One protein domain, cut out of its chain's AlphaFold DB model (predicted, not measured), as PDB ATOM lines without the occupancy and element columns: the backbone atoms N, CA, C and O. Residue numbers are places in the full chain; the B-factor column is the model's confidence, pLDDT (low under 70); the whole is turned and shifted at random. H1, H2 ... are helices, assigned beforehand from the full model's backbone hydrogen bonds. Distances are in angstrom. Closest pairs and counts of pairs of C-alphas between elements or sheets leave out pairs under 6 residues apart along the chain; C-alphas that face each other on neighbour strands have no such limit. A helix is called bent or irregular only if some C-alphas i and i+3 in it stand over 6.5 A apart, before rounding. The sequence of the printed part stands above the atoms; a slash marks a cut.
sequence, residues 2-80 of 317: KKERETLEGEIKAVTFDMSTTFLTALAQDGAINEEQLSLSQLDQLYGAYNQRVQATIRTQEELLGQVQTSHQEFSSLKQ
ATOM      1  N   LYS A   2     337.194 225.547 192.099       86.69
ATOM      2  CA  LYS A   2     336.586 225.352 193.447       86.69
ATOM      3  C   LYS A   2     337.598 225.438 194.607       86.69
ATOM      4  O   LYS A   2     337.405 226.234 195.514       86.69
ATOM      5  N   LYS A   3     338.716 224.708 194.517       90.94
ATOM      6  CA  LYS A   3     339.827 224.766 195.496       90.94
ATOM      7  C   LYS A   3     340.457 226.162 195.612       90.94
ATOM      8  O   LYS A   3     340.870 226.598 196.678       90.94
ATOM      9  N   GLU A   4     340.535 226.866 194.490       92.62
ATOM     10  CA  GLU A   4     341.058 228.232 194.434       92.62
ATOM     11  C   GLU A   4     340.116 229.219 195.131       92.62
ATOM     12  O   GLU A   4     340.591 230.076 195.864       92.62
ATOM     13  N   ARG A   5     338.792 229.063 194.981       94.56
ATOM     14  CA  ARG A   5     337.807 229.868 195.718       94.56
ATOM     15  C   ARG A   5     337.851 229.619 197.219       94.56
ATOM     16  O   ARG A   5     337.769 230.574 197.971       94.56
ATOM     17  N   GLU A   6     338.039 228.375 197.644       93.06
ATOM     18  CA  GLU A   6     338.233 228.050 199.061       93.06
ATOM     19  C   GLU A   6     339.492 228.729 199.627       93.06
ATOM     20  O   GLU A   6     339.474 229.281 200.725       93.06
ATOM     21  N   THR A   7     340.571 228.772 198.837       95.06
ATOM     22  CA  THR A   7     341.798 229.491 199.213       95.06
ATOM     23  C   THR A   7     341.554 231.003 199.282       95.06
ATOM     24  O   THR A   7     341.909 231.628 200.276       95.06
ATOM     25  N   LEU A   8     340.892 231.583 198.272       95.44
ATOM     26  CA  LEU A   8     340.514 233.002 198.242       95.44
ATOM     27  C   LEU A   8     339.621 233.390 199.424       95.44
ATOM     28  O   LEU A   8     339.830 234.434 200.030       95.44
ATOM     29  N   GLU A   9     338.640 232.557 199.769       95.69
ATOM     30  CA  GLU A   9     337.767 232.776 200.923       95.69
ATOM     31  C   GLU A   9     338.578 232.818 202.223       95.69
ATOM     32  O   GLU A   9     338.368 233.704 203.053       95.69
ATOM     33  N   GLY A  10     339.533 231.894 202.381       95.62
ATOM     34  CA  GLY A  10     340.464 231.891 203.506       95.62
ATOM     35  C   GLY A  10     341.333 233.150 203.559       95.62
ATOM     36  O   GLY A  10     341.422 233.777 204.613       95.62
ATOM     37  N   GLU A  11     341.923 233.550 202.428       95.75
ATOM     38  CA  GLU A  11     342.739 234.768 202.307       95.75
ATOM     39  C   GLU A  11     341.932 236.018 202.690       95.75
ATOM     40  O   GLU A  11     342.381 236.797 203.526       95.75
ATOM     41  N   ILE A  12     340.713 236.169 202.157       96.81
ATOM     42  CA  ILE A  12     339.822 237.308 202.437       96.81
ATOM     43  C   ILE A  12     339.439 237.359 203.919       96.81
ATOM     44  O   ILE A  12     339.493 238.428 204.528       96.81
ATOM     45  N   LYS A  13     339.074 236.216 204.515       95.75
ATOM     46  CA  LYS A  13     338.707 236.126 205.940       95.75
ATOM     47  C   LYS A  13     339.883 236.399 206.880       95.75
ATOM     48  O   LYS A  13     339.655 236.804 208.016       95.75
ATOM     49  N   ALA A  14     341.113 236.153 206.434       95.31
ATOM     50  CA  ALA A  14     342.317 236.391 207.222       95.31
ATOM     51  C   ALA A  14     342.760 237.863 207.224       95.31
ATOM     52  O   ALA A  14     343.532 238.261 208.100       95.31
ATOM     53  N   VAL A  15     342.288 238.680 206.271       95.56
ATOM     54  CA  VAL A  15     342.603 240.112 206.239       95.56
ATOM     55  C   VAL A  15     342.006 240.794 207.468       95.56
ATOM     56  O   VAL A  15     340.796 240.795 207.679       95.56
ATOM     57  N   THR A  16     342.874 241.406 208.269       93.31
ATOM     58  CA  THR A  16     342.508 242.217 209.432       93.31
ATOM     59  C   THR A  16     343.280 243.527 209.374       93.31
ATOM     60  O   THR A  16     344.457 243.549 209.012       93.31
ATOM     61  N   PHE A  17     342.612 244.633 209.684       92.25
ATOM     62  CA  PHE A  17     343.227 245.955 209.717       92.25
ATOM     63  C   PHE A  17     342.486 246.848 210.710       92.25
ATOM     64  O   PHE A  17     341.285 246.685 210.926       92.25
ATOM     65  N   ASP A  18     343.213 247.779 211.318       93.81
ATOM     66  CA  ASP A  18     342.680 248.749 212.271       93.81
ATOM     67  C   ASP A  18     342.732 250.154 211.656       93.81
ATOM     68  O   ASP A  18     343.795 250.627 211.256       93.81
ATOM     69  N   MET A  19     341.576 250.814 211.583       94.31
ATOM     70  CA  MET A  19     341.430 252.174 211.048       94.31
ATOM     71  C   MET A  19     341.511 253.267 212.114       94.31
ATOM     72  O   MET A  19     341.477 254.451 211.772       94.31
ATOM     73  N   SER A  20     341.635 252.905 213.395       95.12
ATOM     74  CA  SER A  20     341.579 253.852 214.515       95.12
ATOM     75  C   SER A  20     342.594 254.983 214.357       95.12
ATOM     76  O   SER A  20     342.234 256.154 214.457       95.12
ATOM     77  N   THR A  21     343.848 254.661 214.027       93.56
ATOM     78  CA  THR A  21     344.907 255.663 213.820       93.56
ATOM     79  C   THR A  21     344.605 256.590 212.643       93.56
ATOM     80  O   THR A  21     344.810 257.798 212.752       93.56
ATOM     81  N   THR A  22     344.091 256.052 211.536       91.44
ATOM     82  CA  THR A  22     343.735 256.828 210.339       91.44
ATOM     83  C   THR A  22     342.629 257.832 210.652       91.44
ATOM     84  O   THR A  22     342.764 259.014 210.337       91.44
ATOM     85  N   PHE A  23     341.574 257.399 211.348       95.56
ATOM     86  CA  PHE A  23     340.475 258.280 211.742       95.56
ATOM     87  C   PHE A  23     340.886 259.316 212.790       95.56
ATOM     88  O   PHE A  23     340.527 260.483 212.658       95.56
ATOM     89  N   LEU A  24     341.666 258.926 213.803       94.88
ATOM     90  CA  LEU A  24     342.164 259.864 214.814       94.88
ATOM     91  C   LEU A  24     343.085 260.923 214.199       94.88
ATOM     92  O   LEU A  24     343.024 262.087 214.590       94.88
ATOM     93  N   THR A  25     343.902 260.538 213.218       94.12
ATOM     94  CA  THR A  25     344.770 261.470 212.486       94.12
ATOM     95  C   THR A  25     343.947 262.449 211.653       94.12
ATOM     96  O   THR A  25     344.178 263.652 211.750       94.12
ATOM     97  N   ALA A  26     342.954 261.960 210.901       93.38
ATOM     98  CA  ALA A  26     342.052 262.812 210.125       93.38
ATOM     99  C   ALA A  26     341.280 263.793 211.027       93.38
ATOM    100  O   ALA A  26     341.217 264.984 210.740       93.38
ATOM    101  N   LEU A  27     340.786 263.325 212.180       95.06
ATOM    102  CA  LEU A  27     340.105 264.179 213.154       95.06
ATOM    103  C   LEU A  27     341.020 265.276 213.712       95.06
ATOM    104  O   LEU A  27     340.585 266.414 213.872       95.06
ATOM    105  N   ALA A  28     342.275 264.938 214.015       95.19
ATOM    106  CA  ALA A  28     343.247 265.889 214.540       95.19
ATOM    107  C   ALA A  28     343.673 266.943 213.501       95.19
ATOM    108  O   ALA A  28     343.993 268.066 213.886       95.19
ATOM    109  N   GLN A  29     343.695 266.589 212.211       93.62
ATOM    110  CA  GLN A  29     344.122 267.473 211.122       93.62
ATOM    111  C   GLN A  29     342.986 268.358 210.601       93.62
ATOM    112  O   GLN A  29     343.158 269.572 210.494       93.62
ATOM    113  N   ASP A  30     341.825 267.764 210.329       90.56
ATOM    114  CA  ASP A  30     340.736 268.419 209.599       90.56
ATOM    115  C   ASP A  30     339.590 268.873 210.520       90.56
ATOM    116  O   ASP A  30     338.659 269.552 210.086       90.56
ATOM    117  N   GLY A  31     339.624 268.492 211.806       91.94
ATOM    118  CA  GLY A  31     338.572 268.787 212.787       91.94
ATOM    119  C   GLY A  31     337.270 267.999 212.578       91.94
ATOM    120  O   GLY A  31     336.357 268.091 213.399       91.94
ATOM    121  N   ALA A  32     337.187 267.206 211.509       92.06
ATOM    122  CA  ALA A  32     336.086 266.312 211.179       92.06
ATOM    123  C   ALA A  32     336.617 265.073 210.442       92.06
ATOM    124  O   ALA A  32     337.679 265.113 209.828       92.06
ATOM    125  N   ILE A  33     335.874 263.965 210.488       94.56
ATOM    126  CA  ILE A  33     336.236 262.718 209.800       94.56
ATOM    127  C   ILE A  33     335.306 262.528 208.601       94.56
ATOM    128  O   ILE A  33     334.092 262.424 208.772       94.56
ATOM    129  N   ASN A  34     335.874 262.418 207.398       92.62
ATOM    130  CA  ASN A  34     335.165 261.889 206.233       92.62
ATOM    131  C   ASN A  34     335.351 260.363 206.167       92.62
ATOM    132  O   ASN A  34     336.268 259.855 205.517       92.62
ATOM    133  N   GLU A  35     334.511 259.637 206.908       93.06
ATOM    134  CA  GLU A  35     334.630 258.185 207.089       93.06
ATOM    135  C   GLU A  35     334.495 257.423 205.769       93.06
ATOM    136  O   GLU A  35     335.273 256.503 205.515       93.06
ATOM    137  N   GLU A  36     333.533 257.808 204.930       94.12
ATOM    138  CA  GLU A  36     333.216 257.108 203.684       94.12
ATOM    139  C   GLU A  36     334.420 257.096 202.743       94.12
ATOM    140  O   GLU A  36     334.856 256.034 202.299       94.12
ATOM    141  N   GLN A  37     335.020 258.264 202.497       94.38
ATOM    142  CA  GLN A  37     336.160 258.374 201.592       94.38
ATOM    143  C   GLN A  37     337.379 257.596 202.107       94.38
ATOM    144  O   GLN A  37     338.017 256.865 201.344       94.38
ATOM    145  N   LEU A  38     337.699 257.733 203.398       93.25
ATOM    146  CA  LEU A  38     338.839 257.051 204.015       93.25
ATOM    147  C   LEU A  38     338.647 255.530 204.017       93.25
ATOM    148  O   LEU A  38     339.571 254.786 203.684       93.25
ATOM    149  N   SER A  39     337.440 255.070 204.343       94.69
ATOM    150  CA  SER A  39     337.111 253.645 204.377       94.69
ATOM    151  C   SER A  39     337.120 253.038 202.982       94.69
ATOM    152  O   SER A  39     337.722 251.986 202.795       94.69
ATOM    153  N   LEU A  40     336.522 253.697 201.984       95.44
ATOM    154  CA  LEU A  40     336.521 253.207 200.603       95.44
ATOM    155  C   LEU A  40     337.938 253.091 200.041       95.44
ATOM    156  O   LEU A  40     338.270 252.066 199.448       95.44
ATOM    157  N   SER A  41     338.787 254.096 200.277       94.38
ATOM    158  CA  SER A  41     340.189 254.051 199.848       94.38
ATOM    159  C   SER A  41     340.938 252.882 200.489       94.38
ATOM    160  O   SER A  41     341.674 252.172 199.805       94.38
ATOM    161  N   GLN A  42     340.750 252.659 201.794       93.69
ATOM    162  CA  GLN A  42     341.421 251.563 202.486       93.69
ATOM    163  C   GLN A  42     340.890 250.192 202.039       93.69
ATOM    164  O   GLN A  42     341.666 249.253 201.852       93.69
ATOM    165  N   LEU A  43     339.574 250.069 201.854       95.25
ATOM    166  CA  LEU A  43     338.942 248.841 201.381       95.25
ATOM    167  C   LEU A  43     339.400 248.488 199.968       95.25
ATOM    168  O   LEU A  43     339.681 247.321 199.714       95.25
ATOM    169  N   ASP A  44     339.524 249.463 199.068       95.38
ATOM    170  CA  ASP A  44     340.035 249.217 197.719       95.38
ATOM    171  C   ASP A  44     341.503 248.771 197.749       95.38
ATOM    172  O   ASP A  44     341.868 247.782 197.111       95.38
ATOM    173  N   GLN A  45     342.329 249.406 198.586       94.50
ATOM    174  CA  GLN A  45     343.725 249.009 198.757       94.50
ATOM    175  C   GLN A  45     343.867 247.560 199.258       94.50
ATOM    176  O   GLN A  45     344.749 246.832 198.800       94.50
ATOM    177  N   LEU A  46     343.026 247.138 200.207       94.88
ATOM    178  CA  LEU A  46     343.129 245.813 200.827       94.88
ATOM    179  C   LEU A  46     342.403 244.717 200.038       94.88
ATOM    180  O   LEU A  46     342.894 243.592 199.955       94.88
ATOM    181  N   TYR A  47     341.244 245.029 199.457       96.56
ATOM    182  CA  TYR A  47     340.354 244.049 198.833       96.56
ATOM    183  C   TYR A  47     340.231 244.171 197.314       96.56
ATOM    184  O   TYR A  47     339.719 243.246 196.682       96.56
ATOM    185  N   GLY A  48     340.738 245.239 196.696       95.94
ATOM    186  CA  GLY A  48     340.629 245.468 195.252       95.94
ATOM    187  C   GLY A  48     341.188 244.309 194.420       95.94
ATOM    188  O   GLY A  48     340.518 243.803 193.517       95.94
ATOM    189  N   ALA A  49     342.369 243.794 194.781       95.50
ATOM    190  CA  ALA A  49     342.972 242.641 194.107       95.50
ATOM    191  C   ALA A  49     342.155 241.348 194.294       95.50
ATOM    192  O   ALA A  49     342.007 240.561 193.355       95.50
ATOM    193  N   TYR A  50     341.586 241.130 195.483       96.56
ATOM    194  CA  TYR A  50     340.717 239.981 195.743       96.56
ATOM    195  C   TYR A  50     339.428 240.060 194.926       96.56
ATOM    196  O   TYR A  50     339.052 239.067 194.306       96.56
ATOM    197  N   ASN A  51     338.804 241.237 194.834       95.75
ATOM    198  CA  ASN A  51     337.631 241.460 193.988       95.75
ATOM    199  C   ASN A  51     337.925 241.115 192.526       95.75
ATOM    200  O   ASN A  51     337.158 240.384 191.899       95.75
ATOM    201  N   GLN A  52     339.061 241.567 191.990       96.38
ATOM    202  CA  GLN A  52     339.470 241.236 190.622       96.38
ATOM    203  C   GLN A  52     339.663 239.727 190.426       96.38
ATOM    204  O   GLN A  52     339.159 239.169 189.451       96.38
ATOM    205  N   ARG A  53     340.337 239.046 191.365       95.81
ATOM    206  CA  ARG A  53     340.530 237.587 191.316       95.81
ATOM    207  C   ARG A  53     339.200 236.841 191.387       95.81
ATOM    208  O   ARG A  53     338.970 235.946 190.580       95.81
ATOM    209  N   VAL A  54     338.292 237.230 192.282       96.62
ATOM    210  CA  VAL A  54     336.951 236.632 192.378       96.62
ATOM    211  C   VAL A  54     336.201 236.790 191.057       96.62
ATOM    212  O   VAL A  54     335.732 235.789 190.514       96.62
ATOM    213  N   GLN A  55     336.165 237.999 190.491       96.62
ATOM    214  CA  GLN A  55     335.517 238.262 189.202       96.62
ATOM    215  C   GLN A  55     336.136 237.448 188.059       96.62
ATOM    216  O   GLN A  55     335.406 236.877 187.248       96.62
ATOM    217  N   ALA A  56     337.465 237.317 188.022       95.88
ATOM    218  CA  ALA A  56     338.143 236.459 187.055       95.88
ATOM    219  C   ALA A  56     337.702 234.992 187.200       95.88
ATOM    220  O   ALA A  56     337.323 234.372 186.209       95.88
ATOM    221  N   THR A  57     337.637 234.453 188.427       96.44
ATOM    222  CA  THR A  57     337.164 233.072 188.640       96.44
ATOM    223  C   THR A  57     335.696 232.871 188.268       96.44
ATOM    224  O   THR A  57     335.288 231.737 188.030       96.44
ATOM    225  N   ILE A  58     334.865 233.916 188.274       95.75
ATOM    226  CA  ILE A  58     333.472 233.827 187.814       95.75
ATOM    227  C   ILE A  58     333.451 233.738 186.289       95.75
ATOM    228  O   ILE A  58     332.922 232.765 185.757       95.75
ATOM    229  N   ARG A  59     334.129 234.660 185.594       96.31
ATOM    230  CA  ARG A  59     334.208 234.672 184.121       96.31
ATOM    231  C   ARG A  59     334.778 233.373 183.557       96.31
ATOM    232  O   ARG A  59     334.175 232.754 182.689       96.31
ATOM    233  N   THR A  60     335.889 232.892 184.117       95.94
ATOM    234  CA  THR A  60     336.477 231.611 183.702       95.94
ATOM    235  C   THR A  60     335.520 230.438 183.941       95.94
ATOM    236  O   THR A  60     335.545 229.466 183.191       95.94
ATOM    237  N   GLN A  61     334.656 230.501 184.964       95.94
ATOM    238  CA  GLN A  61     333.659 229.453 185.196       95.94
ATOM    239  C   GLN A  61     332.584 229.479 184.115       95.94
ATOM    240  O   GLN A  61     332.215 228.419 183.623       95.94
ATOM    241  N   GLU A  62     332.086 230.662 183.766       96.50
ATOM    242  CA  GLU A  62     331.069 230.839 182.728       96.50
ATOM    243  C   GLU A  62     331.571 230.321 181.375       96.50
ATOM    244  O   GLU A  62     330.894 229.518 180.733       96.50
ATOM    245  N   GLU A  63     332.796 230.687 180.993       96.88
ATOM    246  CA  GLU A  63     333.434 230.204 179.764       96.88
ATOM    247  C   GLU A  63     333.609 228.680 179.767       96.88
ATOM    248  O   GLU A  63     333.247 228.004 178.800       96.88
ATOM    249  N   LEU A  64     334.126 228.121 180.867       96.75
ATOM    250  CA  LEU A  64     334.346 226.682 180.990       96.75
ATOM    251  C   LEU A  64     333.025 225.903 180.963       96.75
ATOM    252  O   LEU A  64     332.951 224.852 180.332       96.75
ATOM    253  N   LEU A  65     331.977 226.410 181.618       96.69
ATOM    254  CA  LEU A  65     330.647 225.799 181.579       96.69
ATOM    255  C   LEU A  65     330.068 225.809 180.164       96.69
ATOM    256  O   LEU A  65     329.512 224.793 179.746       96.69
ATOM    257  N   GLY A  66     330.255 226.898 179.411       97.06
ATOM    258  CA  GLY A  66     329.874 226.961 177.999       97.06
ATOM    259  C   GLY A  66     330.583 225.892 177.162       97.06
ATOM    260  O   GLY A  66     329.930 225.129 176.451       97.06
ATOM    261  N   GLN A  67     331.906 225.759 177.310       97.25
ATOM    262  CA  GLN A  67     332.693 224.737 176.605       97.25
ATOM    263  C   GLN A  67     332.273 223.310 176.983       97.25
ATOM    264  O   GLN A  67     332.106 222.456 176.109       97.25
ATOM    265  N   VAL A  68     332.064 223.049 178.279       97.31
ATOM    266  CA  VAL A  68     331.587 221.752 178.777       97.31
ATOM    267  C   VAL A  68     330.207 221.432 178.210       97.31
ATOM    268  O   VAL A  68     329.972 220.292 177.821       97.31
ATOM    269  N   GLN A  69     329.309 222.412 178.117       96.62
ATOM    270  CA  GLN A  69     327.977 222.213 177.552       96.62
ATOM    271  C   GLN A  69     328.040 221.840 176.067       96.62
ATOM    272  O   GLN A  69     327.408 220.859 175.671       96.62
ATOM    273  N   THR A  70     328.815 222.570 175.259       96.44
ATOM    274  CA  THR A  70     328.998 222.257 173.831       96.44
ATOM    275  C   THR A  70     329.611 220.869 173.645       96.44
ATOM    276  O   THR A  70     329.046 220.034 172.941       96.44
ATOM    277  N   SER A  71     330.702 220.572 174.356       96.06
ATOM    278  CA  SER A  71     331.360 219.262 174.284       96.06
ATOM    279  C   SER A  71     330.444 218.126 174.762       96.06
ATOM    280  O   SER A  71     330.424 217.045 174.174       96.06
ATOM    281  N   HIS A  72     329.621 218.367 175.787       93.81
ATOM    282  CA  HIS A  72     328.639 217.396 176.259       93.81
ATOM    283  C   HIS A  72     327.547 217.110 175.219       93.81
ATOM    284  O   HIS A  72     327.128 215.958 175.096       93.81
ATOM    285  N   GLN A  73     327.089 218.115 174.466       93.56
ATOM    286  CA  GLN A  73     326.115 217.918 173.386       93.56
ATOM    287  C   GLN A  73     326.695 217.035 172.274       93.56
ATOM    288  O   GLN A  73     326.059 216.055 171.880       93.56
ATOM    289  N   GLU A  74     327.922 217.325 171.834       93.06
ATOM    290  CA  GLU A  74     328.647 216.507 170.854       93.06
ATOM    291  C   GLU A  74     328.830 215.068 171.354       93.06
ATOM    292  O   GLU A  74     328.446 214.115 170.674       93.06
ATOM    293  N   PHE A  75     329.319 214.894 172.583       90.62
ATOM    294  CA  PHE A  75     329.474 213.580 173.209       90.62
ATOM    295  C   PHE A  75     328.149 212.808 173.291       90.62
ATOM    296  O   PHE A  75     328.094 211.616 172.989       90.62
ATOM    297  N   SER A  76     327.068 213.485 173.677       87.31
ATOM    298  CA  SER A  76     325.747 212.866 173.808       87.31
ATOM    299  C   SER A  76     325.193 212.414 172.457       87.31
ATOM    300  O   SER A  76     324.554 211.368 172.393       87.31
ATOM    301  N   SER A  77     325.482 213.148 171.374       86.19
ATOM    302  CA  SER A  77     325.079 212.775 170.011       86.19
ATOM    303  C   SER A  77     325.752 211.495 169.498       86.19
ATOM    304  O   SER A  77     325.168 210.769 168.696       86.19
ATOM    305  N   LEU A  78     326.955 211.186 169.995       85.12
ATOM    306  CA  LEU A  78     327.721 209.987 169.635       85.12
ATOM    307  C   LEU A  78     327.312 208.755 170.460       85.12
ATOM    308  O   LEU A  78     327.709 207.631 170.149       85.12
ATOM    309  N   LYS A  79     326.533 208.947 171.532       81.25
ATOM    310  CA  LYS A  79     326.121 207.883 172.449       81.25
ATOM    311  C   LYS A  79     324.873 207.171 171.914       81.25
ATOM    312  O   LYS A  79     323.821 207.780 171.739       81.25
ATOM    313  N   GLN A  80     324.945 205.849 171.747       72.69
ATOM    314  CA  GLN A  80     323.765 205.030 171.454       72.69
ATOM    315  C   GLN A  80     322.867 204.979 172.701       72.69
ATOM    316  O   GLN A  80     323.203 204.341 173.702       72.69
TER     317      GLN A  80
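What this domain is: This is residues 2 to 80 of the 317 residues of the protein "ALIX_LYPXL_bnd domain-containing protein" of Perca fluviatilis (UniProt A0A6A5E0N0). A long, narrow helical U with unequal limbs: one limb is the long bent helix H3, and the other, shorter limb is made of H1 and H2 in succession, which run out to the turn at residues 31 to 34, from where H3 folds back. H1 lies side by side with the beginning of the long arm H3b, H2 is at the turn near the short arm H3a, and the far end of the long limb, residues 62 to 80, sticks out alone. The printed part has 79 residues with three named helices, H1, H2 and H3 along the chain, and no named strand; the class is all helix. The whole is extended, a rod with a radius of gyration of the C-alphas of 21.9 A and spans of 77 by 20 by 12 A.

Where its parts are: H3, residues 35 to 78, was assigned as one helix by its hydrogen bonds but is bent: C-alphas 46 and 49 are 7.4 A apart. Its arm H3a, residues 35 to 46, is 16.3 A long from first to last C-alpha. Its arm H3b, residues 49 to 78, is 43.6 A long and ends with C-alpha 78 at (327.721, 209.987, 169.635). H1, residues 2 to 14, measures 18.6 A and begins with C-alpha 2 at (336.586, 225.352, 193.447). H2, residues 20 to 30, measures 15.4 A and ends with C-alpha 30 at (340.736, 268.419, 209.599).

How they stand to each other: The lines of H3a and H3b stand at a steep tilt of 55 degrees. H3b touches H1 with residues 50 to 57 alone; the closest C-alphas are those of Tyr 50 and Ile 12, 7.3 A apart. H1 and H3b run opposite ways at a shallow tilt of 14 degrees. H2 and H3a are close but not clearly touching, with the closest C-alphas, those of Phe 23 and Glu 35, 7.5 A apart. They run opposite ways at a steep tilt of 45 degrees. H1 is apart from H2 and from H3a, and H2 is apart from H3b. In H1, H2, H3a and H3b every O i to N i+4 pair is within hydrogen-bond range.

The domain as a whole: The two C-alphas farthest apart are those of Gly 31 and Gln 80, at 77.4 A, while those of Lys 2 and Gln 80, the first and last printed, are 32.6 A apart. Residues 62 to 80, of which 62 to 78 belong to H3, stand free; the body without them has 60 residues and spans 48 by 20 by 10 A. The link from H1 to H2, 5 residues, and the link from H2 to H3, 4 residues, are both tight. The printed part has no cut. The mean pLDDT of the printed part is 94.0, and no printed residue is under 70.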